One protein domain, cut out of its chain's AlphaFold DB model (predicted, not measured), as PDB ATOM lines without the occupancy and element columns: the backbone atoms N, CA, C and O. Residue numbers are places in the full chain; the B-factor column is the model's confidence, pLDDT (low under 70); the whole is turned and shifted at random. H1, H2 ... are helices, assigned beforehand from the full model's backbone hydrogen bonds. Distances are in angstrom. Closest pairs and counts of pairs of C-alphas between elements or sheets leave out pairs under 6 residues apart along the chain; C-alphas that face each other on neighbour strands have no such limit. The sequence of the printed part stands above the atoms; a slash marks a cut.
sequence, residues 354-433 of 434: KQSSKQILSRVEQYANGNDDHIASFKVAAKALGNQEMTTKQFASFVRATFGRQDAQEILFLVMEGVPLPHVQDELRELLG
ATOM      1  N   LYS A 354      -3.973 -29.427  37.847       73.38
ATOM      2  CA  LYS A 354      -5.029 -28.669  38.543       73.38
ATOM      3  C   LYS A 354      -4.824 -28.650  40.056       73.38
ATOM      4  O   LYS A 354      -5.128 -27.651  40.700       73.38
ATOM      5  N   GLN A 355      -4.324 -29.748  40.606       80.31
ATOM      6  CA  GLN A 355      -4.022 -29.894  42.021       80.31
ATOM      7  C   GLN A 355      -2.771 -29.096  42.396       80.31
ATOM      8  O   GLN A 355      -2.835 -28.353  43.370       80.31
ATOM      9  N   SER A 356      -1.710 -29.136  41.581       87.06
ATOM     10  CA  SER A 356      -0.509 -28.317  41.811       87.06
ATOM     11  C   SER A 356      -0.821 -26.819  41.752       87.06
ATOM     12  O   SER A 356      -0.463 -26.079  42.660       87.06
ATOM     13  N   SER A 357      -1.610 -26.367  40.768       89.88
ATOM     14  CA  SER A 357      -2.033 -24.955  40.677       89.88
ATOM     15  C   SER A 357      -2.825 -24.496  41.909       89.88
ATOM     16  O   SER A 357      -2.648 -23.378  42.389       89.88
ATOM     17  N   LYS A 358      -3.706 -25.361  42.432       90.56
ATOM     18  CA  LYS A 358      -4.488 -25.078  43.642       90.56
ATOM     19  C   LYS A 358      -3.593 -25.015  44.883       90.56
ATOM     20  O   LYS A 358      -3.796 -24.143  45.719       90.56
ATOM     21  N   GLN A 359      -2.616 -25.913  44.993       92.81
ATOM     22  CA  GLN A 359      -1.659 -25.930  46.101       92.81
ATOM     23  C   GLN A 359      -0.748 -24.699  46.092       92.81
ATOM     24  O   GLN A 359      -0.609 -24.068  47.135       92.81
ATOM     25  N   ILE A 360      -0.217 -24.301  44.929       95.50
ATOM     26  CA  ILE A 360       0.594 -23.081  44.782       95.50
ATOM     27  C   ILE A 360      -0.196 -21.865  45.276       95.50
ATOM     28  O   ILE A 360       0.281 -21.135  46.140       95.50
ATOM     29  N   LEU A 361      -1.425 -21.668  44.780       95.50
ATOM     30  CA  LEU A 361      -2.247 -20.525  45.189       95.50
ATOM     31  C   LEU A 361      -2.626 -20.574  46.669       95.50
ATOM     32  O   LEU A 361      -2.571 -19.545  47.328       95.50
ATOM     33  N   SER A 362      -2.937 -21.754  47.208       94.94
ATOM     34  CA  SER A 362      -3.215 -21.906  48.639       94.94
ATOM     35  C   SER A 362      -2.007 -21.536  49.502       94.94
ATOM     36  O   SER A 362      -2.187 -20.982  50.584       94.94
ATOM     37  N   ARG A 363      -0.785 -21.846  49.049       96.06
ATOM     38  CA  ARG A 363       0.442 -21.511  49.778       96.06
ATOM     39  C   ARG A 363       0.760 -20.020  49.676       96.06
ATOM     40  O   ARG A 363       1.095 -19.406  50.679       96.06
ATOM     41  N   VAL A 364       0.563 -19.428  48.498       96.81
ATOM     42  CA  VAL A 364       0.671 -17.977  48.283       96.81
ATOM     43  C   VAL A 364      -0.337 -17.212  49.141       96.81
ATOM     44  O   VAL A 364       0.039 -16.236  49.770       96.81
ATOM     45  N   GLU A 365      -1.591 -17.664  49.225       96.12
ATOM     46  CA  GLU A 365      -2.615 -17.067  50.097       96.12
ATOM     47  C   GLU A 365      -2.217 -17.132  51.577       96.12
ATOM     48  O   GLU A 365      -2.398 -16.160  52.309       96.12
ATOM     49  N   GLN A 366      -1.633 -18.255  52.008       96.38
ATOM     50  CA  GLN A 366      -1.135 -18.416  53.372       96.38
ATOM     51  C   GLN A 366       0.018 -17.449  53.676       96.38
ATOM     52  O   GLN A 366       0.017 -16.837  54.737       96.38
ATOM     53  N   TYR A 367       0.973 -17.293  52.757       96.50
ATOM     54  CA  TYR A 367       2.137 -16.420  52.949       96.50
ATOM     55  C   TYR A 367       1.852 -14.939  52.708       96.50
ATOM     56  O   TYR A 367       2.534 -14.074  53.249       96.50
ATOM     57  N   ALA A 368       0.816 -14.622  51.936       94.62
ATOM     58  CA  ALA A 368       0.376 -13.249  51.742       94.62
ATOM     59  C   ALA A 368      -0.251 -12.642  53.010       94.62
ATOM     60  O   ALA A 368      -0.457 -11.433  53.037       94.62
ATOM     61  N   ASN A 369      -0.576 -13.440  54.041       92.62
ATOM     62  CA  ASN A 369      -1.212 -12.983  55.285       92.62
ATOM     63  C   ASN A 369      -2.462 -12.105  55.050       92.62
ATOM     64  O   ASN A 369      -2.720 -11.158  55.787       92.62
ATOM     65  N   GLY A 370      -3.241 -12.411  54.005       90.81
ATOM     66  CA  GLY A 370      -4.432 -11.642  53.623       90.81
ATOM     67  C   GLY A 370      -4.166 -10.400  52.764       90.81
ATOM     68  O   GLY A 370      -5.099  -9.650  52.496       90.81
ATOM     69  N   ASN A 371      -2.931 -10.173  52.309       95.31
ATOM     70  CA  ASN A 371      -2.621  -9.121  51.346       95.31
ATOM     71  C   ASN A 371      -3.027  -9.548  49.922       95.31
ATOM     72  O   ASN A 371      -2.292 -10.255  49.221       95.31
ATOM     73  N   ASP A 372      -4.204  -9.095  49.493       94.19
ATOM     74  CA  ASP A 372      -4.760  -9.392  48.170       94.19
ATOM     75  C   ASP A 372      -3.880  -8.882  47.013       94.19
ATOM     76  O   ASP A 372      -3.826  -9.527  45.957       94.19
ATOM     77  N   ASP A 373      -3.116  -7.802  47.215       96.25
ATOM     78  CA  ASP A 373      -2.231  -7.238  46.190       96.25
ATOM     79  C   ASP A 373      -1.041  -8.158  45.903       96.25
ATOM     80  O   ASP A 373      -0.640  -8.321  44.745       96.25
ATOM     81  N   HIS A 374      -0.505  -8.833  46.924       96.44
ATOM     82  CA  HIS A 374       0.560  -9.826  46.748       96.44
ATOM     83  C   HIS A 374       0.058 -11.047  45.965       96.44
ATOM     84  O   HIS A 374       0.748 -11.547  45.072       96.44
ATOM     85  N   ILE A 375      -1.173 -11.496  46.236       96.06
ATOM     86  CA  ILE A 375      -1.802 -12.615  45.517       96.06
ATOM     87  C   ILE A 375      -2.062 -12.232  44.053       96.06
ATOM     88  O   ILE A 375      -1.809 -13.027  43.140       96.06
ATOM     89  N   ALA A 376      -2.575 -11.023  43.808       93.88
ATOM     90  CA  ALA A 376      -2.812 -10.507  42.465       93.88
ATOM     91  C   ALA A 376      -1.498 -10.364  41.679       93.88
ATOM     92  O   ALA A 376      -1.397 -10.876  40.561       93.88
ATOM     93  N   SER A 377      -0.473  -9.764  42.289       96.19
ATOM     94  CA  SER A 377       0.854  -9.579  41.689       96.19
ATOM     95  C   SER A 377       1.519 -10.915  41.362       96.19
ATOM     96  O   SER A 377       2.047 -11.089  40.264       96.19
ATOM     97  N   PHE A 378       1.406 -11.909  42.251       97.62
ATOM     98  CA  PHE A 378       1.887 -13.262  41.980       97.62
ATOM     99  C   PHE A 378       1.194 -13.896  40.771       97.62
ATOM    100  O   PHE A 378       1.861 -14.481  39.920       97.62
ATOM    101  N   LYS A 379      -0.133 -13.761  40.642       96.31
ATOM    102  CA  LYS A 379      -0.874 -14.285  39.480       96.31
ATOM    103  C   LYS A 379      -0.425 -13.627  38.173       96.31
ATOM    104  O   LYS A 379      -0.337 -14.319  37.159       96.31
ATOM    105  N   VAL A 380      -0.140 -12.324  38.194       96.25
ATOM    106  CA  VAL A 380       0.391 -11.590  37.035       96.25
ATOM    107  C   VAL A 380       1.791 -12.086  36.682       96.25
ATOM    108  O   VAL A 380       2.016 -12.464  35.535       96.25
ATOM    109  N   ALA A 381       2.694 -12.187  37.658       96.62
ATOM    110  CA  ALA A 381       4.057 -12.670  37.446       96.62
ATOM    111  C   ALA A 381       4.090 -14.131  36.958       96.62
ATOM    112  O   ALA A 381       4.818 -14.458  36.027       96.62
ATOM    113  N   ALA A 382       3.252 -15.008  37.520       94.88
ATOM    114  CA  ALA A 382       3.146 -16.404  37.096       94.88
ATOM    115  C   ALA A 382       2.594 -16.527  35.666       94.88
ATOM    116  O   ALA A 382       3.015 -17.400  34.907       94.88
ATOM    117  N   LYS A 383       1.667 -15.640  35.280       93.50
ATOM    118  CA  LYS A 383       1.176 -15.549  33.903       93.50
ATOM    119  C   LYS A 383       2.274 -15.049  32.958       93.50
ATOM    120  O   LYS A 383       2.452 -15.654  31.908       93.50
ATOM    121  N   ALA A 384       3.017 -14.012  33.343       92.44
ATOM    122  CA  ALA A 384       4.127 -13.469  32.560       92.44
ATOM    123  C   ALA A 384       5.243 -14.510  32.357       92.44
ATOM    124  O   ALA A 384       5.716 -14.684  31.239       92.44
ATOM    125  N   LEU A 385       5.595 -15.272  33.402       92.88
ATOM    126  CA  LEU A 385       6.525 -16.403  33.302       92.88
ATOM    127  C   LEU A 385       6.001 -17.468  32.329       92.88
ATOM    128  O   LEU A 385       6.730 -17.929  31.459       92.88
ATOM    129  N   GLY A 386       4.719 -17.835  32.442       86.50
ATOM    130  CA  GLY A 386       4.088 -18.782  31.522       86.50
ATOM    131  C   GLY A 386       4.105 -18.302  30.069       86.50
ATOM    132  O   GLY A 386       4.305 -19.108  29.167       86.50
ATOM    133  N   ASN A 387       3.948 -16.997  29.848       86.50
ATOM    134  CA  ASN A 387       3.995 -16.350  28.538       86.50
ATOM    135  C   ASN A 387       5.418 -16.078  28.022       86.50
ATOM    136  O   ASN A 387       5.546 -15.554  26.923       86.50
ATOM    137  N   GLN A 388       6.468 -16.410  28.786       88.50
ATOM    138  CA  GLN A 388       7.863 -16.040  28.490       88.50
ATOM    139  C   GLN A 388       8.105 -14.515  28.418       88.50
ATOM    140  O   GLN A 388       9.136 -14.066  27.930       88.50
ATOM    141  N   GLU A 389       7.185 -13.708  28.953       90.12
ATOM    142  CA  GLU A 389       7.330 -12.250  29.097       90.12
ATOM    143  C   GLU A 389       8.253 -11.888  30.276       90.12
ATOM    144  O   GLU A 389       8.765 -10.773  30.362       90.12
ATOM    145  N   MET A 390       8.455 -12.830  31.203       95.31
ATOM    146  CA  MET A 390       9.314 -12.695  32.376       95.31
ATOM    147  C   MET A 390      10.254 -13.898  32.463       95.31
ATOM    148  O   MET A 390       9.821 -15.044  32.355       95.31
ATOM    149  N   THR A 391      11.541 -13.641  32.694       96.31
ATOM    150  CA  THR A 391      12.550 -14.701  32.872       96.31
ATOM    151  C   THR A 391      12.389 -15.419  34.214       96.31
ATOM    152  O   THR A 391      11.930 -14.827  35.197       96.31
ATOM    153  N   THR A 392      12.850 -16.669  34.313       96.56
ATOM    154  CA  THR A 392      12.807 -17.441  35.568       96.56
ATOM    155  C   THR A 392      13.553 -16.737  36.703       96.56
ATOM    156  O   THR A 392      13.072 -16.699  37.836       96.56
ATOM    157  N   LYS A 393      14.694 -16.098  36.402       96.75
ATOM    158  CA  LYS A 393      15.477 -15.308  37.370       96.75
ATOM    159  C   LYS A 393      14.699 -14.103  37.899       96.75
ATOM    160  O   LYS A 393      14.716 -13.849  39.107       96.75
ATOM    161  N   GLN A 394      13.995 -13.381  37.025       97.56
ATOM    162  CA  GLN A 394      13.133 -12.262  37.421       97.56
ATOM    163  C   GLN A 394      11.954 -12.744  38.269       97.56
ATOM    164  O   GLN A 394      11.690 -12.159  39.317       97.56
ATOM    165  N   PHE A 395      11.302 -13.839  37.871       97.94
ATOM    166  CA  PHE A 395      10.203 -14.421  38.637       97.94
ATOM    167  C   PHE A 395      10.658 -14.866  40.034       97.94
ATOM    168  O   PHE A 395      10.055 -14.481  41.031       97.94
ATOM    169  N   ALA A 396      11.767 -15.602  40.134       97.56
ATOM    170  CA  ALA A 396      12.324 -16.026  41.418       97.56
ATOM    171  C   ALA A 396      12.708 -14.833  42.309       97.56
ATOM    172  O   ALA A 396      12.467 -14.861  43.516       97.56
ATOM    173  N   SER A 397      13.260 -13.768  41.721       97.50
ATOM    174  CA  SER A 397      13.589 -12.533  42.444       97.50
ATOM    175  C   SER A 397      12.335 -11.831  42.966       97.50
ATOM    176  O   SER A 397      12.303 -11.436  44.129       97.50
ATOM    177  N   PHE A 398      11.278 -11.753  42.153       98.06
ATOM    178  CA  PHE A 398       9.977 -11.216  42.555       98.06
ATOM    179  C   PHE A 398       9.367 -12.005  43.724       98.06
ATOM    180  O   PHE A 398       8.954 -11.407  44.718       98.06
ATOM    181  N   VAL A 399       9.349 -13.342  43.648       97.62
ATOM    182  CA  VAL A 399       8.792 -14.187  44.719       97.62
ATOM    183  C   VAL A 399       9.598 -14.011  46.014       97.62
ATOM    184  O   VAL A 399       9.007 -13.830  47.076       97.62
ATOM    185  N   ARG A 400      10.936 -13.971  45.933       97.75
ATOM    186  CA  ARG A 400      11.816 -13.725  47.093       97.75
ATOM    187  C   ARG A 400      11.604 -12.347  47.718       97.75
ATOM    188  O   ARG A 400      11.612 -12.245  48.939       97.75
ATOM    189  N   ALA A 401      11.407 -11.313  46.903       97.62
ATOM    190  CA  ALA A 401      11.140  -9.960  47.383       97.62
ATOM    191  C   ALA A 401       9.755  -9.835  48.043       97.62
ATOM    192  O   ALA A 401       9.614  -9.118  49.027       97.62
ATOM    193  N   THR A 402       8.750 -10.548  47.524       97.44
ATOM    194  CA  THR A 402       7.351 -10.425  47.973       97.44
ATOM    195  C   THR A 402       7.049 -11.257  49.220       97.44
ATOM    196  O   THR A 402       6.329 -10.797  50.101       97.44
ATOM    197  N   PHE A 403       7.582 -12.480  49.298       96.19
ATOM    198  CA  PHE A 403       7.247 -13.442  50.358       96.19
ATOM    199  C   PHE A 403       8.409 -13.709  51.326       96.19
ATOM    200  O   PHE A 403       8.236 -14.394  52.321       96.19
ATOM    201  N   GLY A 404       9.601 -13.164  51.072       96.31
ATOM    202  CA  GLY A 404      10.790 -13.451  51.873       96.31
ATOM    203  C   GLY A 404      11.482 -14.756  51.467       96.31
ATOM    204  O   GLY A 404      10.975 -15.556  50.686       96.31
ATOM    205  N   ARG A 405      12.711 -14.961  51.959       93.62
ATOM    206  CA  ARG A 405      13.620 -15.996  51.432       93.62
ATOM    207  C   ARG A 405      13.153 -17.430  51.701       93.62
ATOM    208  O   ARG A 405      13.320 -18.267  50.818       93.62
ATOM    209  N   GLN A 406      12.614 -17.704  52.890       93.12
ATOM    210  CA  GLN A 406      12.171 -19.047  53.292       93.12
ATOM    211  C   GLN A 406      10.878 -19.434  52.565       93.12
ATOM    212  O   GLN A 406      10.854 -20.416  51.829       93.12
ATOM    213  N   ASP A 407       9.848 -18.595  52.657       95.31
ATOM    214  CA  ASP A 407       8.541 -18.852  52.041       95.31
ATOM    215  C   ASP A 407       8.628 -18.923  50.508       95.31
ATOM    216  O   ASP A 407       7.984 -19.757  49.864       95.31
ATOM    217  N   ALA A 408       9.493 -18.097  49.905       95.56
ATOM    218  CA  ALA A 408       9.741 -18.133  48.471       95.56
ATOM    219  C   ALA A 408      10.336 -19.462  47.995       95.56
ATOM    220  O   ALA A 408      10.026 -19.875  46.880       95.56
ATOM    221  N   GLN A 409      11.171 -20.140  48.792       95.69
ATOM    222  CA  GLN A 409      11.724 -21.441  48.395       95.69
ATOM    223  C   GLN A 409      10.621 -22.486  48.240       95.69
ATOM    224  O   GLN A 409      10.587 -23.184  47.228       95.69
ATOM    225  N   GLU A 410       9.679 -22.545  49.182       95.31
ATOM    226  CA  GLU A 410       8.559 -23.481  49.092       95.31
ATOM    227  C   GLU A 410       7.634 -23.169  47.911       95.31
ATOM    228  O   GLU A 410       7.232 -24.076  47.178       95.31
ATOM    229  N   ILE A 411       7.317 -21.886  47.686       96.31
ATOM    230  CA  ILE A 411       6.503 -21.475  46.534       96.31
ATOM    231  C   ILE A 411       7.205 -21.873  45.229       96.31
ATOM    232  O   ILE A 411       6.571 -22.449  44.346       96.31
ATOM    233  N   LEU A 412       8.505 -21.593  45.097       96.75
ATOM    234  CA  LEU A 412       9.273 -21.895  43.887       96.75
ATOM    235  C   LEU A 412       9.414 -23.402  43.648       96.75
ATOM    236  O   LEU A 412       9.351 -23.827  42.495       96.75
ATOM    237  N   PHE A 413       9.521 -24.210  44.704       95.56
ATOM    238  CA  PHE A 413       9.522 -25.668  44.591       95.56
ATOM    239  C   PHE A 413       8.185 -26.192  44.044       95.56
ATOM    240  O   PHE A 413       8.160 -26.949  43.075       95.56
ATOM    241  N   LEU A 414       7.056 -25.709  44.579       94.19
ATOM    242  CA  LEU A 414       5.725 -26.068  44.071       94.19
ATOM    243  C   LEU A 414       5.513 -25.607  42.620       94.19
ATOM    244  O   LEU A 414       4.880 -26.305  41.825       94.19
ATOM    245  N   VAL A 415       6.041 -24.433  42.257       93.88
ATOM    246  CA  VAL A 415       6.014 -23.933  40.875       93.88
ATOM    247  C   VAL A 415       6.845 -24.835  39.960       93.88
ATOM    248  O   VAL A 415       6.349 -25.216  38.903       93.88
ATOM    249  N   MET A 416       8.049 -25.242  40.371       94.31
ATOM    250  CA  MET A 416       8.893 -26.177  39.620       94.31
ATOM    251  C   MET A 416       8.163 -27.504  39.353       94.31
ATOM    252  O   MET A 416       8.154 -27.983  38.219       94.31
ATOM    253  N   GLU A 417       7.481 -28.070  40.353       90.50
ATOM    254  CA  GLU A 417       6.698 -29.302  40.185       90.50
ATOM    255  C   GLU A 417       5.447 -29.114  39.306       90.50
ATOM    256  O   GLU A 417       5.027 -30.029  38.592       90.50
ATOM    257  N   GLY A 418       4.826 -27.932  39.355       87.00
ATOM    258  CA  GLY A 418       3.580 -27.638  38.649       87.00
ATOM    259  C   GLY A 418       3.740 -27.181  37.194       87.00
ATOM    260  O   GLY A 418       2.814 -27.370  36.394       87.00
ATOM    261  N   VAL A 419       4.878 -26.575  36.844       87.00
ATOM    262  CA  VAL A 419       5.135 -25.980  35.524       87.00
ATOM    263  C   VAL A 419       5.626 -27.046  34.538       87.00
ATOM    264  O   VAL A 419       6.588 -27.745  34.821       87.00
ATOM    265  N   PRO A 420       5.008 -27.187  33.349       82.44
ATOM    266  CA  PRO A 420       5.371 -28.226  32.382       82.44
ATOM    267  C   PRO A 420       6.537 -27.855  31.450       82.44
ATOM    268  O   PRO A 420       6.800 -28.607  30.516       82.44
ATOM    269  N   LEU A 421       7.164 -26.692  31.634       84.00
ATOM    270  CA  LEU A 421       8.212 -26.154  30.763       84.00
ATOM    271  C   LEU A 421       9.588 -26.632  31.266       84.00
ATOM    272  O   LEU A 421      10.013 -26.154  32.318       84.00
ATOM    273  N   PRO A 422      10.296 -27.532  30.551       87.75
ATOM    274  CA  PRO A 422      11.540 -28.129  31.047       87.75
ATOM    275  C   PRO A 422      12.635 -27.098  31.343       87.75
ATOM    276  O   PRO A 422      13.236 -27.141  32.407       87.75
ATOM    277  N   HIS A 423      12.811 -26.099  30.472       88.88
ATOM    278  CA  HIS A 423      13.803 -25.035  30.675       88.88
ATOM    279  C   HIS A 423      13.543 -24.219  31.953       88.88
ATOM    280  O   HIS A 423      14.476 -23.919  32.688       88.88
ATOM    281  N   VAL A 424      12.275 -23.924  32.275       91.06
ATOM    282  CA  VAL A 424      11.916 -23.240  33.532       91.06
ATOM    283  C   VAL A 424      12.217 -24.133  34.733       91.06
ATOM    284  O   VAL A 424      12.659 -23.639  35.766       91.06
ATOM    285  N   GLN A 425      11.992 -25.446  34.618       92.69
ATOM    286  CA  GLN A 425      12.318 -26.388  35.688       92.69
ATOM    287  C   GLN A 425      13.823 -26.465  35.940       92.69
ATOM    288  O   GLN A 425      14.230 -26.459  37.097       92.69
ATOM    289  N   ASP A 426      14.635 -26.513  34.885       92.44
ATOM    290  CA  ASP A 426      16.092 -26.593  34.998       92.44
ATOM    291  C   ASP A 426      16.682 -25.295  35.570       92.44
ATOM    292  O   ASP A 426      17.481 -25.342  36.503       92.44
ATOM    293  N   GLU A 427      16.204 -24.133  35.115       94.00
ATOM    294  CA  GLU A 427      16.604 -22.836  35.673       94.00
ATOM    295  C   GLU A 427      16.159 -22.666  37.136       94.00
ATOM    296  O   GLU A 427      16.911 -22.143  37.960       94.00
ATOM    297  N   LEU A 428      14.946 -23.106  37.498       93.88
ATOM    298  CA  LEU A 428      14.499 -23.092  38.896       93.88
ATOM    299  C   LEU A 428      15.322 -24.046  39.760       93.88
ATOM    300  O   LEU A 428      15.627 -23.697  40.899       93.88
ATOM    301  N   ARG A 429      15.700 -25.213  39.232       94.44
ATOM    302  CA  ARG A 429      16.534 -26.194  39.928       94.44
ATOM    303  C   ARG A 429      17.916 -25.613  40.243       94.44
ATOM    304  O   ARG A 429      18.331 -25.645  41.399       94.44
ATOM    305  N   GLU A 430      18.553 -24.965  39.268       94.56
ATOM    306  CA  GLU A 430      19.819 -24.244  39.462       94.56
ATOM    307  C   GLU A 430      19.681 -23.128  40.515       94.56
ATOM    308  O   GLU A 430      20.496 -23.011  41.429       94.56
ATOM    309  N   LEU A 431      18.606 -22.333  40.446       92.12
ATOM    310  CA  LEU A 431      18.359 -21.226  41.380       92.12
ATOM    311  C   LEU A 431      18.004 -21.667  42.804       92.12
ATOM    312  O   LEU A 431      18.145 -20.862  43.735       92.12
ATOM    313  N   LEU A 432      17.476 -22.881  42.966       91.62
ATOM    314  CA  LEU A 432      17.150 -23.491  44.254       91.62
ATOM    315  C   LEU A 432      18.315 -24.317  44.819       91.62
ATOM    316  O   LEU A 432      18.317 -24.572  46.021       91.62
ATOM    317  N   GLY A 433      19.307 -24.669  43.993       89.94
ATOM    318  CA  GLY A 433      20.444 -25.508  44.379       89.94
ATOM    319  C   GLY A 433      20.058 -26.971  44.617       89.94
ATOM    320  O   GLY A 433      20.586 -27.579  45.548       89.94
TER     321      GLY A 433
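AT A GLANCE: This is residues 354 to 433 of the 434 residues of a protein of Globisporangium ultimum (strain ATCC 200006 / CBS 805.95 / DAOM BR144) (UniProt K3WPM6). What shape? Two helix layers cross: the hairpin of H2 and H3 covers a row of H1, H4 and H5. What is printed? The printed part has 80 residues, five named helices and no named strand, all helix in class. It is compact, radius of gyration of the C-alphas 11.4 A, spans 32 by 25 by 22 A.

HOW THE PARTS SIT: Which pair? H2, residues 372 to 386, forms a hairpin with H3, 392 to 403; their closest C-alphas, 381 and 395, are 6.5 A apart. What crosses? Residues 396 to 400 of H3 touch H4, 405 to 418, at a steep 47 degrees. H4 touches H1, 354 to 367, at a shallow 10 degrees and H5, 422 to 432, at 21. In H4 9 of 10 O i to N i+4 pairs are within hydrogen-bond range, elsewhere every pair.

IN THESE COORDINATES: Where first? H1 begins at C-alpha 354, (-5.029, -28.669, 38.543). Where last? H5 ends at C-alpha 432, (17.150, -23.491, 44.254).

THE WHOLE: Any cut? The printed part has none. How confident? No printed residue is under 70.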